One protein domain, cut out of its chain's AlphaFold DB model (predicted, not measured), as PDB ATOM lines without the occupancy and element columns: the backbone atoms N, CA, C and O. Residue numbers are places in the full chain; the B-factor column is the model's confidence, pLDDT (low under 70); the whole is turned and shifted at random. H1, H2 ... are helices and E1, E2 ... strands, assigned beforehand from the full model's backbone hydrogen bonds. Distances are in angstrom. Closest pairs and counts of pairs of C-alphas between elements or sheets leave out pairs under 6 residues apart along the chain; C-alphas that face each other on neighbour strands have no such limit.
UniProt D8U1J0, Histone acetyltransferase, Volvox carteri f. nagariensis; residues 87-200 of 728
ATOM      1  N   LEU A  87      -2.618 -57.727 -40.639       36.16
ATOM      2  CA  LEU A  87      -2.289 -56.295 -40.590       36.16
ATOM      3  C   LEU A  87      -3.281 -55.461 -41.422       36.16
ATOM      4  O   LEU A  87      -3.240 -55.476 -42.653       36.16
ATOM      5  N   ALA A  88      -4.153 -54.710 -40.744       35.72
ATOM      6  CA  ALA A  88      -5.200 -53.897 -41.372       35.72
ATOM      7  C   ALA A  88      -4.861 -52.391 -41.464       35.72
ATOM      8  O   ALA A  88      -3.918 -51.895 -40.843       35.72
ATOM      9  N   ALA A  89      -5.668 -51.645 -42.232       36.69
ATOM     10  CA  ALA A  89      -5.559 -50.192 -42.389       36.69
ATOM     11  C   ALA A  89      -5.691 -49.433 -41.050       36.69
ATOM     12  O   ALA A  89      -6.625 -49.699 -40.286       36.69
ATOM     13  N   PRO A  90      -4.862 -48.408 -40.785       39.72
ATOM     14  CA  PRO A  90      -5.009 -47.581 -39.597       39.72
ATOM     15  C   PRO A  90      -6.136 -46.554 -39.772       39.72
ATOM     16  O   PRO A  90      -5.982 -45.516 -40.416       39.72
ATOM     17  N   THR A  91      -7.266 -46.810 -39.117       39.34
ATOM     18  CA  THR A  91      -8.122 -45.726 -38.614       39.34
ATOM     19  C   THR A  91      -7.554 -45.185 -37.291       39.34
ATOM     20  O   THR A  91      -6.680 -45.795 -36.674       39.34
ATOM     21  N   VAL A  92      -8.048 -44.031 -36.832       40.56
ATOM     22  CA  VAL A  92      -7.536 -43.328 -35.632       40.56
ATOM     23  C   VAL A  92      -7.611 -44.188 -34.351       40.56
ATOM     24  O   VAL A  92      -6.777 -44.048 -33.457       40.56
ATOM     25  N   GLY A  93      -8.566 -45.123 -34.279       46.69
ATOM     26  CA  GLY A  93      -8.709 -46.092 -33.185       46.69
ATOM     27  C   GLY A  93      -7.559 -47.109 -33.076       46.69
ATOM     28  O   GLY A  93      -6.857 -47.095 -32.063       46.69
ATOM     29  N   PRO A  94      -7.343 -47.997 -34.072       65.94
ATOM     30  CA  PRO A  94      -6.323 -49.046 -33.994       65.94
ATOM     31  C   PRO A  94      -4.889 -48.519 -33.844       65.94
ATOM     32  O   PRO A  94      -4.149 -49.066 -33.031       65.94
ATOM     33  N   LEU A  95      -4.501 -47.442 -34.543       63.31
ATOM     34  CA  LEU A  95      -3.121 -46.931 -34.474       63.31
ATOM     35  C   LEU A  95      -2.767 -46.417 -33.062       63.31
ATOM     36  O   LEU A  95      -1.687 -46.684 -32.542       63.31
ATOM     37  N   THR A  96      -3.716 -45.749 -32.400       65.94
ATOM     38  CA  THR A  96      -3.557 -45.264 -31.017       65.94
ATOM     39  C   THR A  96      -3.500 -46.417 -30.008       65.94
ATOM     40  O   THR A  96      -2.696 -46.391 -29.074       65.94
ATOM     41  N   ALA A  97      -4.333 -47.446 -30.198       66.81
ATOM     42  CA  ALA A  97      -4.348 -48.633 -29.341       66.81
ATOM     43  C   ALA A  97      -3.034 -49.428 -29.423       66.81
ATOM     44  O   ALA A  97      -2.584 -49.991 -28.427       66.81
ATOM     45  N   GLU A  98      -2.396 -49.448 -30.589       68.69
ATOM     46  CA  GLU A  98      -1.157 -50.187 -30.802       68.69
ATOM     47  C   GLU A  98       0.093 -49.444 -30.298       68.69
ATOM     48  O   GLU A  98       0.971 -50.060 -29.688       68.69
ATOM     49  N   ILE A  99       0.128 -48.110 -30.418       69.19
ATOM     50  CA  ILE A  99       1.097 -47.272 -29.686       69.19
ATOM     51  C   ILE A  99       1.026 -47.585 -28.182       69.19
ATOM     52  O   ILE A  99       2.053 -47.797 -27.537       69.19
ATOM     53  N   ALA A 100      -0.186 -47.687 -27.626       69.44
ATOM     54  CA  ALA A 100      -0.387 -48.056 -26.224       69.44
ATOM     55  C   ALA A 100       0.024 -49.510 -25.902       69.44
ATOM     56  O   ALA A 100       0.366 -49.801 -24.755       69.44
ATOM     57  N   ALA A 101       0.038 -50.410 -26.891       72.06
ATOM     58  CA  ALA A 101       0.539 -51.780 -26.764       72.06
ATOM     59  C   ALA A 101       2.077 -51.893 -26.875       72.06
ATOM     60  O   ALA A 101       2.630 -52.953 -26.583       72.06
ATOM     61  N   GLY A 102       2.777 -50.816 -27.253       68.88
ATOM     62  CA  GLY A 102       4.243 -50.770 -27.334       68.88
ATOM     63  C   GLY A 102       4.844 -51.084 -28.712       68.88
ATOM     64  O   GLY A 102       6.071 -51.051 -28.834       68.88
ATOM     65  N   GLY A 103       4.005 -51.361 -29.717       73.19
ATOM     66  CA  GLY A 103       4.394 -51.691 -31.093       73.19
ATOM     67  C   GLY A 103       5.293 -52.923 -31.262       73.19
ATOM     68  O   GLY A 103       5.644 -53.627 -30.311       73.19
ATOM     69  N   HIS A 104       5.710 -53.183 -32.503       73.69
ATOM     70  CA  HIS A 104       6.660 -54.251 -32.822       73.69
ATOM     71  C   HIS A 104       8.098 -53.745 -32.743       73.69
ATOM     72  O   HIS A 104       8.509 -52.863 -33.495       73.69
ATOM     73  N   ARG A 105       8.897 -54.314 -31.841       75.62
ATOM     74  CA  ARG A 105      10.270 -53.849 -31.627       75.62
ATOM     75  C   ARG A 105      11.232 -54.357 -32.695       75.62
ATOM     76  O   ARG A 105      11.237 -55.545 -33.009       75.62
ATOM     77  N   VAL A 106      12.085 -53.464 -33.191       73.88
ATOM     78  CA  VAL A 106      13.189 -53.773 -34.107       73.88
ATOM     79  C   VAL A 106      14.511 -53.290 -33.516       73.88
ATOM     80  O   VAL A 106      14.605 -52.197 -32.958       73.88
ATOM     81  N   THR A 107      15.535 -54.128 -33.647       72.06
ATOM     82  CA  THR A 107      16.919 -53.801 -33.299       72.06
ATOM     83  C   THR A 107      17.563 -53.011 -34.435       72.06
ATOM     84  O   THR A 107      17.378 -53.354 -35.603       72.06
ATOM     85  N   VAL A 108      18.333 -51.982 -34.088       77.19
ATOM     86  CA  VAL A 108      19.214 -51.241 -35.004       77.19
ATOM     87  C   VAL A 108      20.669 -51.545 -34.677       77.19
ATOM     88  O   VAL A 108      20.982 -51.883 -33.535       77.19
ATOM     89  N   GLU A 109      21.536 -51.460 -35.684       81.19
ATOM     90  CA  GLU A 109      22.938 -51.885 -35.576       81.19
ATOM     91  C   GLU A 109      23.898 -50.706 -35.373       81.19
ATOM     92  O   GLU A 109      24.932 -50.884 -34.735       81.19
ATOM     93  N   PHE A 110      23.547 -49.505 -35.852       86.81
ATOM     94  CA  PHE A 110      24.438 -48.342 -35.843       86.81
ATOM     95  C   PHE A 110      23.768 -47.118 -35.216       86.81
ATOM     96  O   PHE A 110      22.642 -46.756 -35.565       86.81
ATOM     97  N   LEU A 111      24.469 -46.476 -34.278       87.31
ATOM     98  CA  LEU A 111      24.029 -45.256 -33.595       87.31
ATOM     99  C   LEU A 111      25.092 -44.142 -33.659       87.31
ATOM    100  O   LEU A 111      24.761 -42.963 -33.504       87.31
ATOM    101  N   HIS A 112      26.350 -44.481 -33.947       87.94
ATOM    102  CA  HIS A 112      27.477 -43.549 -34.017       87.94
ATOM    103  C   HIS A 112      27.299 -42.439 -35.064       87.94
ATOM    104  O   HIS A 112      27.740 -41.315 -34.835       87.94
ATOM    105  N   GLN A 113      26.582 -42.695 -36.164       87.62
ATOM    106  CA  GLN A 113      26.273 -41.679 -37.186       87.62
ATOM    107  C   GLN A 113      25.412 -40.528 -36.625       87.62
ATOM    108  O   GLN A 113      25.432 -39.419 -37.156       87.62
ATOM    109  N   HIS A 114      24.697 -40.762 -35.519       85.75
ATOM    110  CA  HIS A 114      23.861 -39.770 -34.837       85.75
ATOM    111  C   HIS A 114      24.461 -39.275 -33.511       85.75
ATOM    112  O   HIS A 114      24.286 -38.110 -33.153       85.75
ATOM    113  N   PHE A 115      25.165 -40.140 -32.774       86.94
ATOM    114  CA  PHE A 115      25.659 -39.854 -31.415       86.94
ATOM    115  C   PHE A 115      27.198 -39.848 -31.293       86.94
ATOM    116  O   PHE A 115      27.734 -39.782 -30.184       86.94
ATOM    117  N   GLY A 116      27.907 -39.873 -32.425       85.69
ATOM    118  CA  GLY A 116      29.368 -39.935 -32.528       85.69
ATOM    119  C   GLY A 116      29.949 -41.302 -32.156       85.69
ATOM    120  O   GLY A 116      29.272 -42.133 -31.555       85.69
ATOM    121  N   ASP A 117      31.233 -41.515 -32.451       87.12
ATOM    122  CA  ASP A 117      31.960 -42.797 -32.317       87.12
ATOM    123  C   ASP A 117      31.846 -43.479 -30.939       87.12
ATOM    124  O   ASP A 117      32.015 -44.686 -30.811       87.12
ATOM    125  N   SER A 118      31.578 -42.705 -29.883       87.19
ATOM    126  CA  SER A 118      31.385 -43.223 -28.520       87.19
ATOM    127  C   SER A 118      29.992 -43.806 -28.245       87.19
ATOM    128  O   SER A 118      29.796 -44.394 -27.180       87.19
ATOM    129  N   GLU A 119      29.031 -43.562 -29.143       89.12
ATOM    130  CA  GLU A 119      27.594 -43.869 -29.040       89.12
ATOM    131  C   GLU A 119      26.937 -43.412 -27.717       89.12
ATOM    132  O   GLU A 119      25.925 -43.951 -27.275       89.12
ATOM    133  N   GLN A 120      27.498 -42.387 -27.065       89.50
ATOM    134  CA  GLN A 120      27.098 -41.933 -25.732       89.50
ATOM    135  C   GLN A 120      26.401 -40.575 -25.746       89.50
ATOM    136  O   GLN A 120      26.926 -39.584 -26.245       89.50
ATOM    137  N   ILE A 121      25.259 -40.513 -25.060       91.06
ATOM    138  CA  ILE A 121      24.502 -39.283 -24.810       91.06
ATOM    139  C   ILE A 121      24.705 -38.863 -23.351       91.06
ATOM    140  O   ILE A 121      24.433 -39.629 -22.423       91.06
ATOM    141  N   ARG A 122      25.161 -37.630 -23.121       92.06
ATOM    142  CA  ARG A 122      25.567 -37.131 -21.800       92.06
ATOM    143  C   ARG A 122      24.583 -36.122 -21.216       92.06
ATOM    144  O   ARG A 122      23.935 -35.337 -21.906       92.06
ATOM    145  N   GLY A 123      24.516 -36.122 -19.886       91.56
ATOM    146  CA  GLY A 123      23.757 -35.151 -19.095       91.56
ATOM    147  C   GLY A 123      22.286 -35.496 -18.840       91.56
ATOM    148  O   GLY A 123      21.580 -34.675 -18.254       91.56
ATOM    149  N   TYR A 124      21.837 -36.699 -19.200       90.94
ATOM    150  CA  TYR A 124      20.502 -37.218 -18.886       90.94
ATOM    151  C   TYR A 124      20.594 -38.392 -17.902       90.94
ATOM    152  O   TYR A 124      21.551 -39.161 -17.937       90.94
ATOM    153  N   SER A 125      19.599 -38.537 -17.027       91.31
ATOM    154  CA  SER A 125      19.438 -39.693 -16.135       91.31
ATOM    155  C   SER A 125      18.205 -40.485 -16.547       91.31
ATOM    156  O   SER A 125      17.138 -39.892 -16.698       91.31
ATOM    157  N   GLY A 126      18.330 -41.807 -16.710       88.31
ATOM    158  CA  GLY A 126      17.222 -42.662 -17.153       88.31
ATOM    159  C   GLY A 126      16.674 -42.271 -18.528       88.31
ATOM    160  O   GLY A 126      15.460 -42.224 -18.699       88.31
ATOM    161  N   LEU A 127      17.556 -41.909 -19.467       87.69
ATOM    162  CA  LEU A 127      17.178 -41.532 -20.827       87.69
ATOM    163  C   LEU A 127      16.620 -42.744 -21.580       87.69
ATOM    164  O   LEU A 127      17.294 -43.765 -21.700       87.69
ATOM    165  N   ASN A 128      15.419 -42.595 -22.124       87.12
ATOM    166  CA  ASN A 128      14.801 -43.524 -23.053       87.12
ATOM    167  C   ASN A 128      14.355 -42.745 -24.295       87.12
ATOM    168  O   ASN A 128      13.603 -41.776 -24.187       87.12
ATOM    169  N   ILE A 129      14.828 -43.164 -25.466       86.50
ATOM    170  CA  ILE A 129      14.443 -42.598 -26.759       86.50
ATOM    171  C   ILE A 129      13.711 -43.698 -27.514       86.50
ATOM    172  O   ILE A 129      14.276 -44.767 -27.739       86.50
ATOM    173  N   THR A 130      12.462 -43.434 -27.887       85.00
ATOM    174  CA  THR A 130      11.638 -44.355 -28.675       85.00
ATOM    175  C   THR A 130      11.356 -43.709 -30.022       85.00
ATOM    176  O   THR A 130      10.759 -42.633 -30.077       85.00
ATOM    177  N   ILE A 131      11.799 -44.353 -31.100       86.12
ATOM    178  CA  ILE A 131      11.520 -43.917 -32.471       86.12
ATOM    179  C   ILE A 131      10.439 -44.840 -33.032       86.12
ATOM    180  O   ILE A 131      10.658 -46.045 -33.165       86.12
ATOM    181  N   TRP A 132       9.276 -44.266 -33.324       85.62
ATOM    182  CA  TRP A 132       8.113 -44.937 -33.899       85.62
ATOM    183  C   TRP A 132       8.029 -44.630 -35.385       85.62
ATOM    184  O   TRP A 132       8.065 -43.457 -35.761       85.62
ATOM    185  N   ILE A 133       7.885 -45.654 -36.227       85.81
ATOM    186  CA  ILE A 133       7.855 -45.486 -37.686       85.81
ATOM    187  C   ILE A 133       6.647 -46.214 -38.270       85.81
ATOM    188  O   ILE A 133       6.486 -47.428 -38.127       85.81
ATOM    189  N   HIS A 134       5.785 -45.456 -38.946       86.00
ATOM    190  CA  HIS A 134       4.559 -45.981 -39.531       86.00
ATOM    191  C   HIS A 134       4.843 -46.824 -40.788       86.00
ATOM    192  O   HIS A 134       5.288 -46.294 -41.804       86.00
ATOM    193  N   VAL A 135       4.511 -48.121 -40.750       79.81
ATOM    194  CA  VAL A 135       4.923 -49.132 -41.750       79.81
ATOM    195  C   VAL A 135       4.525 -48.825 -43.204       79.81
ATOM    196  O   VAL A 135       5.202 -49.256 -44.134       79.81
ATOM    197  N   ARG A 136       3.438 -48.073 -43.429       83.44
ATOM    198  CA  ARG A 136       2.961 -47.740 -44.785       83.44
ATOM    199  C   ARG A 136       3.559 -46.449 -45.343       83.44
ATOM    200  O   ARG A 136       3.787 -46.358 -46.545       83.44
ATOM    201  N   THR A 137       3.748 -45.431 -44.501       87.00
ATOM    202  CA  THR A 137       4.059 -44.062 -44.965       87.00
ATOM    203  C   THR A 137       5.393 -43.525 -44.467       87.00
ATOM    204  O   THR A 137       5.805 -42.469 -44.941       87.00
ATOM    205  N   TYR A 138       6.056 -44.219 -43.539       90.19
ATOM    206  CA  TYR A 138       7.333 -43.851 -42.915       90.19
ATOM    207  C   TYR A 138       7.329 -42.511 -42.169       90.19
ATOM    208  O   TYR A 138       8.377 -41.988 -41.799       90.19
ATOM    209  N   HIS A 139       6.144 -41.966 -41.865       89.94
ATOM    210  CA  HIS A 139       6.049 -40.913 -40.857       89.94
ATOM    211  C   HIS A 139       6.677 -41.415 -39.560       89.94
ATOM    212  O   HIS A 139       6.455 -42.562 -39.159       89.94
ATOM    213  N   THR A 140       7.474 -40.545 -38.947       89.81
ATOM    214  CA  THR A 140       8.284 -40.859 -37.774       89.81
ATOM    215  C   THR A 140       7.846 -39.999 -36.598       89.81
ATOM    216  O   THR A 140       7.660 -38.790 -36.748       89.81
ATOM    217  N   TRP A 141       7.707 -40.612 -35.424       88.06
ATOM    218  CA  TRP A 141       7.538 -39.921 -34.149       88.06
ATOM    219  C   TRP A 141       8.679 -40.290 -33.204       88.06
ATOM    220  O   TRP A 141       8.910 -41.464 -32.921       88.06
ATOM    221  N   VAL A 142       9.391 -39.276 -32.708       86.56
ATOM    222  CA  VAL A 142      10.444 -39.438 -31.701       86.56
ATOM    223  C   VAL A 142       9.895 -39.016 -30.338       86.56
ATOM    224  O   VAL A 142       9.561 -37.845 -30.116       86.56
ATOM    225  N   ASP A 143       9.811 -39.971 -29.416       82.75
ATOM    226  CA  ASP A 143       9.497 -39.723 -28.010       82.75
ATOM    227  C   ASP A 143      10.765 -39.828 -27.157       82.75
ATOM    228  O   ASP A 143      11.531 -40.788 -27.261       82.75
ATOM    229  N   ILE A 144      11.004 -38.812 -26.326       85.00
ATOM    230  CA  ILE A 144      12.217 -38.675 -25.514       85.00
ATOM    231  C   ILE A 144      11.787 -38.520 -24.063       85.00
ATOM    232  O   ILE A 144      11.230 -37.495 -23.669       85.00
ATOM    233  N   GLN A 145      12.091 -39.528 -23.254       84.19
ATOM    234  CA  GLN A 145      11.772 -39.572 -21.834       84.19
ATOM    235  C   GLN A 145      13.069 -39.599 -21.021       84.19
ATOM    236  O   GLN A 145      14.035 -40.260 -21.395       84.19
ATOM    237  N   PHE A 146      13.119 -38.876 -19.905       86.62
ATOM    238  CA  PHE A 146      14.239 -38.916 -18.963       86.62
ATOM    239  C   PHE A 146      13.756 -38.578 -17.551       86.62
ATOM    240  O   PHE A 146      12.788 -37.841 -17.379       86.62
ATOM    241  N   ALA A 147      14.452 -39.083 -16.533       87.94
ATOM    242  CA  ALA A 147      14.152 -38.795 -15.130       87.94
ATOM    243  C   ALA A 147      14.737 -37.451 -14.655       87.94
ATOM    244  O   ALA A 147      14.166 -36.806 -13.784       87.94
ATOM    245  N   ALA A 148      15.881 -37.030 -15.208       85.00
ATOM    246  CA  ALA A 148      16.481 -35.721 -14.940       85.00
ATOM    247  C   ALA A 148      17.421 -35.284 -16.074       85.00
ATOM    248  O   ALA A 148      18.049 -36.128 -16.722       85.00
ATOM    249  N   LYS A 149      17.574 -33.967 -16.262       90.12
ATOM    250  CA  LYS A 149      18.495 -33.343 -17.226       90.12
ATOM    251  C   LYS A 149      19.418 -32.348 -16.518       90.12
ATOM    252  O   LYS A 149      18.956 -31.509 -15.751       90.12
ATOM    253  N   ARG A 150      20.724 -32.426 -16.779       91.69
ATOM    254  CA  ARG A 150      21.739 -31.516 -16.216       91.69
ATOM    255  C   ARG A 150      21.982 -30.295 -17.122       91.69
ATOM    256  O   ARG A 150      21.817 -30.398 -18.341       91.69
ATOM    257  N   PRO A 151      22.434 -29.152 -16.572       87.44
ATOM    258  CA  PRO A 151      23.006 -28.071 -17.373       87.44
ATOM    259  C   PRO A 151      24.167 -28.594 -18.231       87.44
ATOM    260  O   PRO A 151      24.986 -29.373 -17.748       87.44
ATOM    261  N   GLY A 152      24.223 -28.191 -19.502       88.56
ATOM    262  CA  GLY A 152      25.233 -28.678 -20.453       88.56
ATOM    263  C   GLY A 152      24.985 -30.081 -21.028       88.56
ATOM    264  O   GLY A 152      25.866 -30.602 -21.699       88.56
ATOM    265  N   ALA A 153      23.818 -30.694 -20.792       89.62
ATOM    266  CA  ALA A 153      23.432 -31.951 -21.440       89.62
ATOM    267  C   ALA A 153      23.333 -31.829 -22.973       89.62
ATOM    268  O   ALA A 153      22.939 -30.778 -23.494       89.62
ATOM    269  N   ASP A 154      23.619 -32.928 -23.675       90.00
ATOM    270  CA  ASP A 154      23.697 -32.959 -25.138       90.00
ATOM    271  C   ASP A 154      22.359 -32.557 -25.795       90.00
ATOM    272  O   ASP A 154      21.260 -32.862 -25.311       90.00
ATOM    273  N   LYS A 155      22.437 -31.812 -26.904       88.38
ATOM    274  CA  LYS A 155      21.265 -31.238 -27.582       88.38
ATOM    275  C   LYS A 155      20.678 -32.240 -28.578       88.38
ATOM    276  O   LYS A 155      21.073 -32.266 -29.735       88.38
ATOM    277  N   LEU A 156      19.688 -33.010 -28.129       87.12
ATOM    278  CA  LEU A 156      19.027 -34.039 -28.943       87.12
ATOM    279  C   LEU A 156      18.239 -33.493 -30.145       87.12
ATOM    280  O   LEU A 156      18.169 -34.168 -31.158       87.12
ATOM    281  N   GLY A 157      17.684 -32.275 -30.059       84.19
ATOM    282  CA  GLY A 157      16.929 -31.652 -31.162       84.19
ATOM    283  C   GLY A 157      17.730 -31.603 -32.470       84.19
ATOM    284  O   GLY A 157      17.381 -32.336 -33.383       84.19
ATOM    285  N   PRO A 158      18.859 -30.866 -32.532       86.38
ATOM    286  CA  PRO A 158      19.712 -30.804 -33.722       86.38
ATOM    287  C   PRO A 158      20.176 -32.162 -34.272       86.38
ATOM    288  O   PRO A 158      20.379 -32.282 -35.474       86.38
ATOM    289  N   ILE A 159      20.334 -33.179 -33.413       86.69
ATOM    290  CA  ILE A 159      20.687 -34.541 -33.843       86.69
ATOM    291  C   ILE A 159      19.527 -35.161 -34.632       86.69
ATOM    292  O   ILE A 159      19.739 -35.663 -35.731       86.69
ATOM    293  N   PHE A 160      18.296 -35.088 -34.115       87.31
ATOM    294  CA  PHE A 160      17.119 -35.618 -34.812       87.31
ATOM    295  C   PHE A 160      16.667 -34.752 -35.989       87.31
ATOM    296  O   PHE A 160      16.203 -35.295 -36.985       87.31
ATOM    297  N   ASP A 161      16.862 -33.435 -35.918       86.94
ATOM    298  CA  ASP A 161      16.605 -32.513 -37.028       86.94
ATOM    299  C   ASP A 161      17.551 -32.811 -38.217       86.94
ATOM    300  O   ASP A 161      17.140 -32.698 -39.369       86.94
ATOM    301  N   GLY A 162      18.790 -33.254 -37.951       85.94
ATOM    302  CA  GLY A 162      19.718 -33.756 -38.974       85.94
ATOM    303  C   GLY A 162      19.450 -35.202 -39.415       85.94
ATOM    304  O   GLY A 162      19.604 -35.515 -40.592       85.94
ATOM    305  N   ALA A 163      19.022 -36.080 -38.501       85.94
ATOM    306  CA  ALA A 163      18.696 -37.477 -38.811       85.94
ATOM    307  C   ALA A 163      17.415 -37.630 -39.648       85.94
ATOM    308  O   ALA A 163      17.311 -38.565 -40.434       85.94
ATOM    309  N   PHE A 164      16.452 -36.715 -39.494       89.69
ATOM    310  CA  PHE A 164      15.173 -36.717 -40.205       89.69
ATOM    311  C   PHE A 164      14.945 -35.369 -40.924       89.69
ATOM    312  O   PHE A 164      14.118 -34.573 -40.467       89.69
ATOM    313  N   PRO A 165      15.627 -35.097 -42.059       84.19
ATOM    314  CA  PRO A 165      15.538 -33.808 -42.759       84.19
ATOM    315  C   PRO A 165      14.123 -33.452 -43.238       84.19
ATOM    316  O   PRO A 165      13.754 -32.281 -43.284       84.19
ATOM    317  N   SER A 166      13.297 -34.460 -43.545       83.12
ATOM    318  CA  SER A 166      11.877 -34.295 -43.892       83.12
ATOM    319  C   SER A 166      10.974 -33.941 -42.699       83.12
ATOM    320  O   SER A 166       9.766 -33.776 -42.870       83.12
ATOM    321  N   GLY A 167      11.532 -33.873 -41.488       85.62
ATOM    322  CA  GLY A 167      10.816 -33.659 -40.235       85.62
ATOM    323  C   GLY A 167      10.307 -34.946 -39.575       85.62
ATOM    324  O   GLY A 167      10.189 -36.006 -40.190       85.62
ATOM    325  N   TYR A 168       9.989 -34.820 -38.286       86.31
ATOM    326  CA  TYR A 168       9.455 -35.871 -37.421       86.31
ATOM    327  C   TYR A 168       8.451 -35.261 -36.432       86.31
ATOM    328  O   TYR A 168       8.605 -34.122 -35.980       86.31
ATOM    329  N   CYS A 169       7.421 -36.021 -36.061       83.06
ATOM    330  CA  CYS A 169       6.570 -35.679 -34.924       83.06
ATOM    331  C   CYS A 169       7.393 -35.825 -33.635       83.06
ATOM    332  O   CYS A 169       8.242 -36.714 -33.539       83.06
ATOM    333  N   ARG A 170       7.156 -34.990 -32.615       76.12
ATOM    334  CA  ARG A 170       7.924 -35.054 -31.357       76.12
ATOM    335  C   ARG A 170       7.102 -34.696 -30.134       76.12
ATOM    336  O   ARG A 170       6.313 -33.753 -30.163       76.12
ATOM    337  N   SER A 171       7.345 -35.402 -29.034       63.75
ATOM    338  CA  SER A 171       6.712 -35.092 -27.749       63.75
ATOM    339  C   SER A 171       7.178 -33.716 -27.246       63.75
ATOM    340  O   SER A 171       8.373 -33.487 -27.044       63.75
ATOM    341  N   LYS A 172       6.256 -32.755 -27.081       54.62
ATOM    342  CA  LYS A 172       6.574 -31.413 -26.557       54.62
ATOM    343  C   LYS A 172       6.758 -31.490 -25.035       54.62
ATOM    344  O   LYS A 172       5.790 -31.397 -24.282       54.62
ATOM    345  N   ILE A 173       8.003 -31.638 -24.582       49.22
ATOM    346  CA  ILE A 173       8.353 -31.644 -23.152       49.22
ATOM    347  C   ILE A 173       8.182 -30.231 -22.565       49.22
ATOM    348  O   ILE A 173       8.981 -29.337 -22.845       49.22
ATOM    349  N   TYR A 174       7.169 -30.042 -21.715       37.66
ATOM    350  CA  TYR A 174       6.955 -28.828 -20.919       37.66
ATOM    351  C   TYR A 174       7.208 -29.113 -19.425       37.66
ATOM    352  O   TYR A 174       6.306 -29.515 -18.694       37.66
ATOM    353  N   GLY A 175       8.439 -28.867 -18.965       49.62
ATOM    354  CA  GLY A 175       8.836 -29.003 -17.554       49.62
ATOM    355  C   GLY A 175       8.914 -30.447 -17.034       49.62
ATOM    356  O   GLY A 175       8.930 -31.401 -17.806       49.62
ATOM    357  N   ASP A 176       8.951 -30.599 -15.705       39.84
ATOM    358  CA  ASP A 176       9.192 -31.873 -14.996       39.84
ATOM    359  C   ASP A 176       7.940 -32.771 -14.841       39.84
ATOM    360  O   ASP A 176       7.851 -33.583 -13.915       39.84
ATOM    361  N   ARG A 177       6.916 -32.621 -15.694       41.66
ATOM    362  CA  ARG A 177       5.665 -33.397 -15.585       41.66
ATOM    363  C   ARG A 177       5.162 -33.918 -16.927       41.66
ATOM    364  O   ARG A 177       4.714 -33.164 -17.784       41.66
ATOM    365  N   LEU A 178       5.139 -35.244 -17.041       41.19
ATOM    366  CA  LEU A 178       4.564 -35.988 -18.158       41.19
ATOM    367  C   LEU A 178       3.024 -35.991 -18.037       41.19
ATOM    368  O   LEU A 178       2.439 -36.888 -17.437       41.19
ATOM    369  N   VAL A 179       2.365 -34.937 -18.533       38.62
ATOM    370  CA  VAL A 179       0.906 -34.737 -18.415       38.62
ATOM    371  C   VAL A 179       0.296 -34.428 -19.780       38.62
ATOM    372  O   VAL A 179       0.584 -33.381 -20.342       38.62
ATOM    373  N   ALA A 180      -0.581 -35.316 -20.266       41.28
ATOM    374  CA  ALA A 180      -1.495 -35.177 -21.418       41.28
ATOM    375  C   ALA A 180      -0.910 -34.835 -22.814       41.28
ATOM    376  O   ALA A 180      -1.528 -35.174 -23.820       41.28
ATOM    377  N   THR A 181       0.280 -34.240 -22.924       44.94
ATOM    378  CA  THR A 181       0.865 -33.797 -24.203       44.94
ATOM    379  C   THR A 181       1.266 -34.956 -25.120       44.94
ATOM    380  O   THR A 181       1.213 -34.814 -26.338       44.94
ATOM    381  N   ALA A 182       1.618 -36.117 -24.556       48.34
ATOM    382  CA  ALA A 182       1.939 -37.316 -25.332       48.34
ATOM    383  C   ALA A 182       0.742 -37.805 -26.172       48.34
ATOM    384  O   ALA A 182       0.933 -38.244 -27.300       48.34
ATOM    385  N   CYS A 183      -0.490 -37.663 -25.665       50.91
ATOM    386  CA  CYS A 183      -1.706 -38.009 -26.407       50.91
ATOM    387  C   CYS A 183      -1.920 -37.071 -27.605       50.91
ATOM    388  O   CYS A 183      -2.143 -37.541 -28.711       50.91
ATOM    389  N   ILE A 184      -1.756 -35.757 -27.407       53.50
ATOM    390  CA  ILE A 184      -1.919 -34.744 -28.467       53.50
ATOM    391  C   ILE A 184      -0.872 -34.928 -29.580       53.50
ATOM    392  O   ILE A 184      -1.162 -34.754 -30.758       53.50
ATOM    393  N   VAL A 185       0.358 -35.311 -29.231       57.31
ATOM    394  CA  VAL A 185       1.409 -35.579 -30.227       57.31
ATOM    395  C   VAL A 185       1.196 -36.919 -30.935       57.31
ATOM    396  O   VAL A 185       1.480 -37.021 -32.128       57.31
ATOM    397  N   ALA A 186       0.654 -37.929 -30.248       63.81
ATOM    398  CA  ALA A 186       0.187 -39.140 -30.913       63.81
ATOM    399  C   ALA A 186      -0.944 -38.815 -31.908       63.81
ATOM    400  O   ALA A 186      -0.929 -39.343 -33.012       63.81
ATOM    401  N   GLU A 187      -1.858 -37.890 -31.591       69.88
ATOM    402  CA  GLU A 187      -2.870 -37.389 -32.536       69.88
ATOM    403  C   GLU A 187      -2.246 -36.643 -33.735       69.88
ATOM    404  O   GLU A 187      -2.641 -36.917 -34.868       69.88
ATOM    405  N   GLU A 188      -1.244 -35.769 -33.532       76.56
ATOM    406  CA  GLU A 188      -0.483 -35.126 -34.630       76.56
ATOM    407  C   GLU A 188       0.162 -36.188 -35.556       76.56
ATOM    408  O   GLU A 188       0.049 -36.103 -36.783       76.56
ATOM    409  N   PHE A 189       0.790 -37.218 -34.978       81.25
ATOM    410  CA  PHE A 189       1.411 -38.332 -35.707       81.25
ATOM    411  C   PHE A 189       0.393 -39.193 -36.463       81.25
ATOM    412  O   PHE A 189       0.586 -39.481 -37.645       81.25
ATOM    413  N   VAL A 190      -0.707 -39.574 -35.808       78.81
ATOM    414  CA  VAL A 190      -1.805 -40.345 -36.407       78.81
ATOM    415  C   VAL A 190      -2.421 -39.559 -37.566       78.81
ATOM    416  O   VAL A 190      -2.586 -40.113 -38.650       78.81
ATOM    417  N   ALA A 191      -2.685 -38.260 -37.392       81.12
ATOM    418  CA  ALA A 191      -3.227 -37.405 -38.445       81.12
ATOM    419  C   ALA A 191      -2.286 -37.311 -39.658       81.12
ATOM    420  O   ALA A 191      -2.741 -37.476 -40.792       81.12
ATOM    421  N   ALA A 192      -0.981 -37.115 -39.439       84.19
ATOM    422  CA  ALA A 192       0.016 -37.098 -40.511       84.19
ATOM    423  C   ALA A 192       0.132 -38.462 -41.220       84.19
ATOM    424  O   ALA A 192       0.157 -38.528 -42.451       84.19
ATOM    425  N   ALA A 193       0.130 -39.565 -40.465       83.50
ATOM    426  CA  ALA A 193       0.176 -40.917 -41.010       83.50
ATOM    427  C   ALA A 193      -1.076 -41.255 -41.842       83.50
ATOM    428  O   ALA A 193      -0.932 -41.802 -42.938       83.50
ATOM    429  N   THR A 194      -2.276 -40.895 -41.370       83.06
ATOM    430  CA  THR A 194      -3.550 -41.088 -42.083       83.06
ATOM    431  C   THR A 194      -3.648 -40.201 -43.325       83.06
ATOM    432  O   THR A 194      -3.974 -40.708 -44.398       83.06
ATOM    433  N   ALA A 195      -3.318 -38.908 -43.227       84.00
ATOM    434  CA  ALA A 195      -3.312 -38.002 -44.378       84.00
ATOM    435  C   ALA A 195      -2.294 -38.452 -45.438       84.00
ATOM    436  O   ALA A 195      -2.625 -38.541 -46.619       84.00
ATOM    437  N   GLY A 196      -1.088 -38.835 -45.009       83.69
ATOM    438  CA  GLY A 196      -0.077 -39.421 -45.881       83.69
ATOM    439  C   GLY A 196      -0.547 -40.720 -46.536       83.69
ATOM    440  O   GLY A 196      -0.302 -40.916 -47.718       83.69
ATOM    441  N   ALA A 197      -1.258 -41.594 -45.815       81.25
ATOM    442  CA  ALA A 197      -1.765 -42.851 -46.370       81.25
ATOM    443  C   ALA A 197      -2.871 -42.629 -47.413       81.25
ATOM    444  O   ALA A 197      -2.930 -43.371 -48.388       81.25
ATOM    445  N   ALA A 198      -3.705 -41.600 -47.235       80.75
ATOM    446  CA  ALA A 198      -4.722 -41.200 -48.208       80.75
ATOM    447  C   ALA A 198      -4.129 -40.502 -49.450       80.75
ATOM    448  O   ALA A 198      -4.694 -40.610 -50.535       80.75
ATOM    449  N   ALA A 199      -3.000 -39.802 -49.298       83.12
ATOM    450  CA  ALA A 199      -2.287 -39.128 -50.387       83.12
ATOM    451  C   ALA A 199      -1.272 -40.024 -51.128       83.12
ATOM    452  O   ALA A 199      -0.727 -39.613 -52.150       83.12
ATOM    453  N   MET A 200      -0.986 -41.230 -50.627       81.75
ATOM    454  CA  MET A 200      -0.053 -42.160 -51.269       81.75
ATOM    455  C   MET A 200      -0.602 -42.639 -52.625       81.75
ATOM    456  O   MET A 200      -1.702 -43.193 -52.666       81.75
TER     457      MET A 200
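What this domain is: This is residues 87 to 200 of the 728 residues of the protein "Histone acetyltransferase" of Volvox carteri f. nagariensis (UniProt D8U1J0). Look first for a two-strand hairpin, E2 and E3, in the middle of a compact body, with helices H1 and H4 crossing steeply toward one end of it and the short helices H2 and H3 packed together toward the other end. The long H4 runs beside E3, and the link that leads into H4 passes E3 too, with residues 169 to 170 in a short parallel pairing. The printed part has 114 residues, with four named helices and three named strands in the order H1 E1 H2 E2 E3 H3 H4; the sheet, E2 - E3, is antiparallel. The class is mixed, helices and strands, with under half of the residues in named elements. The whole is compact, with a radius of gyration of the C-alphas of 15.2 A, and spans 42 by 31 by 23 A.

How they stand to each other: Start at H1, residues 92 to 101, which touches residues 186 to 194 alone of H4, residues 181 to 199. Their closest C-alphas are those of Val 92 and Val 190, 6.5 A apart, at a steep tilt of 52 degrees, opposite ways. E1, residues 104 to 106, pairs with no named strand and is apart from H1. Next, H2, residues 112 to 115, touches H3, residues 156 to 163; their closest C-alphas are those of His 114 and Ile 159, 6.2 A apart. Then find the hairpin of E2, residues 128 to 133, and E3, residues 140 to 145, antiparallel at 167 degrees, with N 128 and O 145 at 2.8 A and N 143 and O 130 at 2.9 A, within hydrogen-bond range. The closest C-alphas of E3 and H4 are those of Trp 141 and Phe 189, 6.5 A apart. Every O i to N i+4 pair is within hydrogen-bond range in H3 and H4, and 5 of 6 in H1; H2 is too short for such a pair.

Where its parts are: Find C-alpha 92 at (-7.536, -43.328, -35.632); from there H1 runs 14.7 A. E1 is 6.7 A long and H2 4.9 A. E2, 16.3 A, begins at C-alpha 128, (14.801, -43.524, -23.053), and E3 follows, 16.4 A. H3 is 10.5 A long. H4, 26.9 A, ends at C-alpha 199, (-2.287, -39.128, -50.387).

The domain as a whole: The C-alphas farthest apart are those of Ala 88 and Pro 151, at 45.1 A. The printed part has no cut. The links H2 to E2 and H3 to H4 are long. Look for pLDDT under 70 at residues 87 to 100, residue 102 and residues 171 to 187; the mean of the printed part is 75.7.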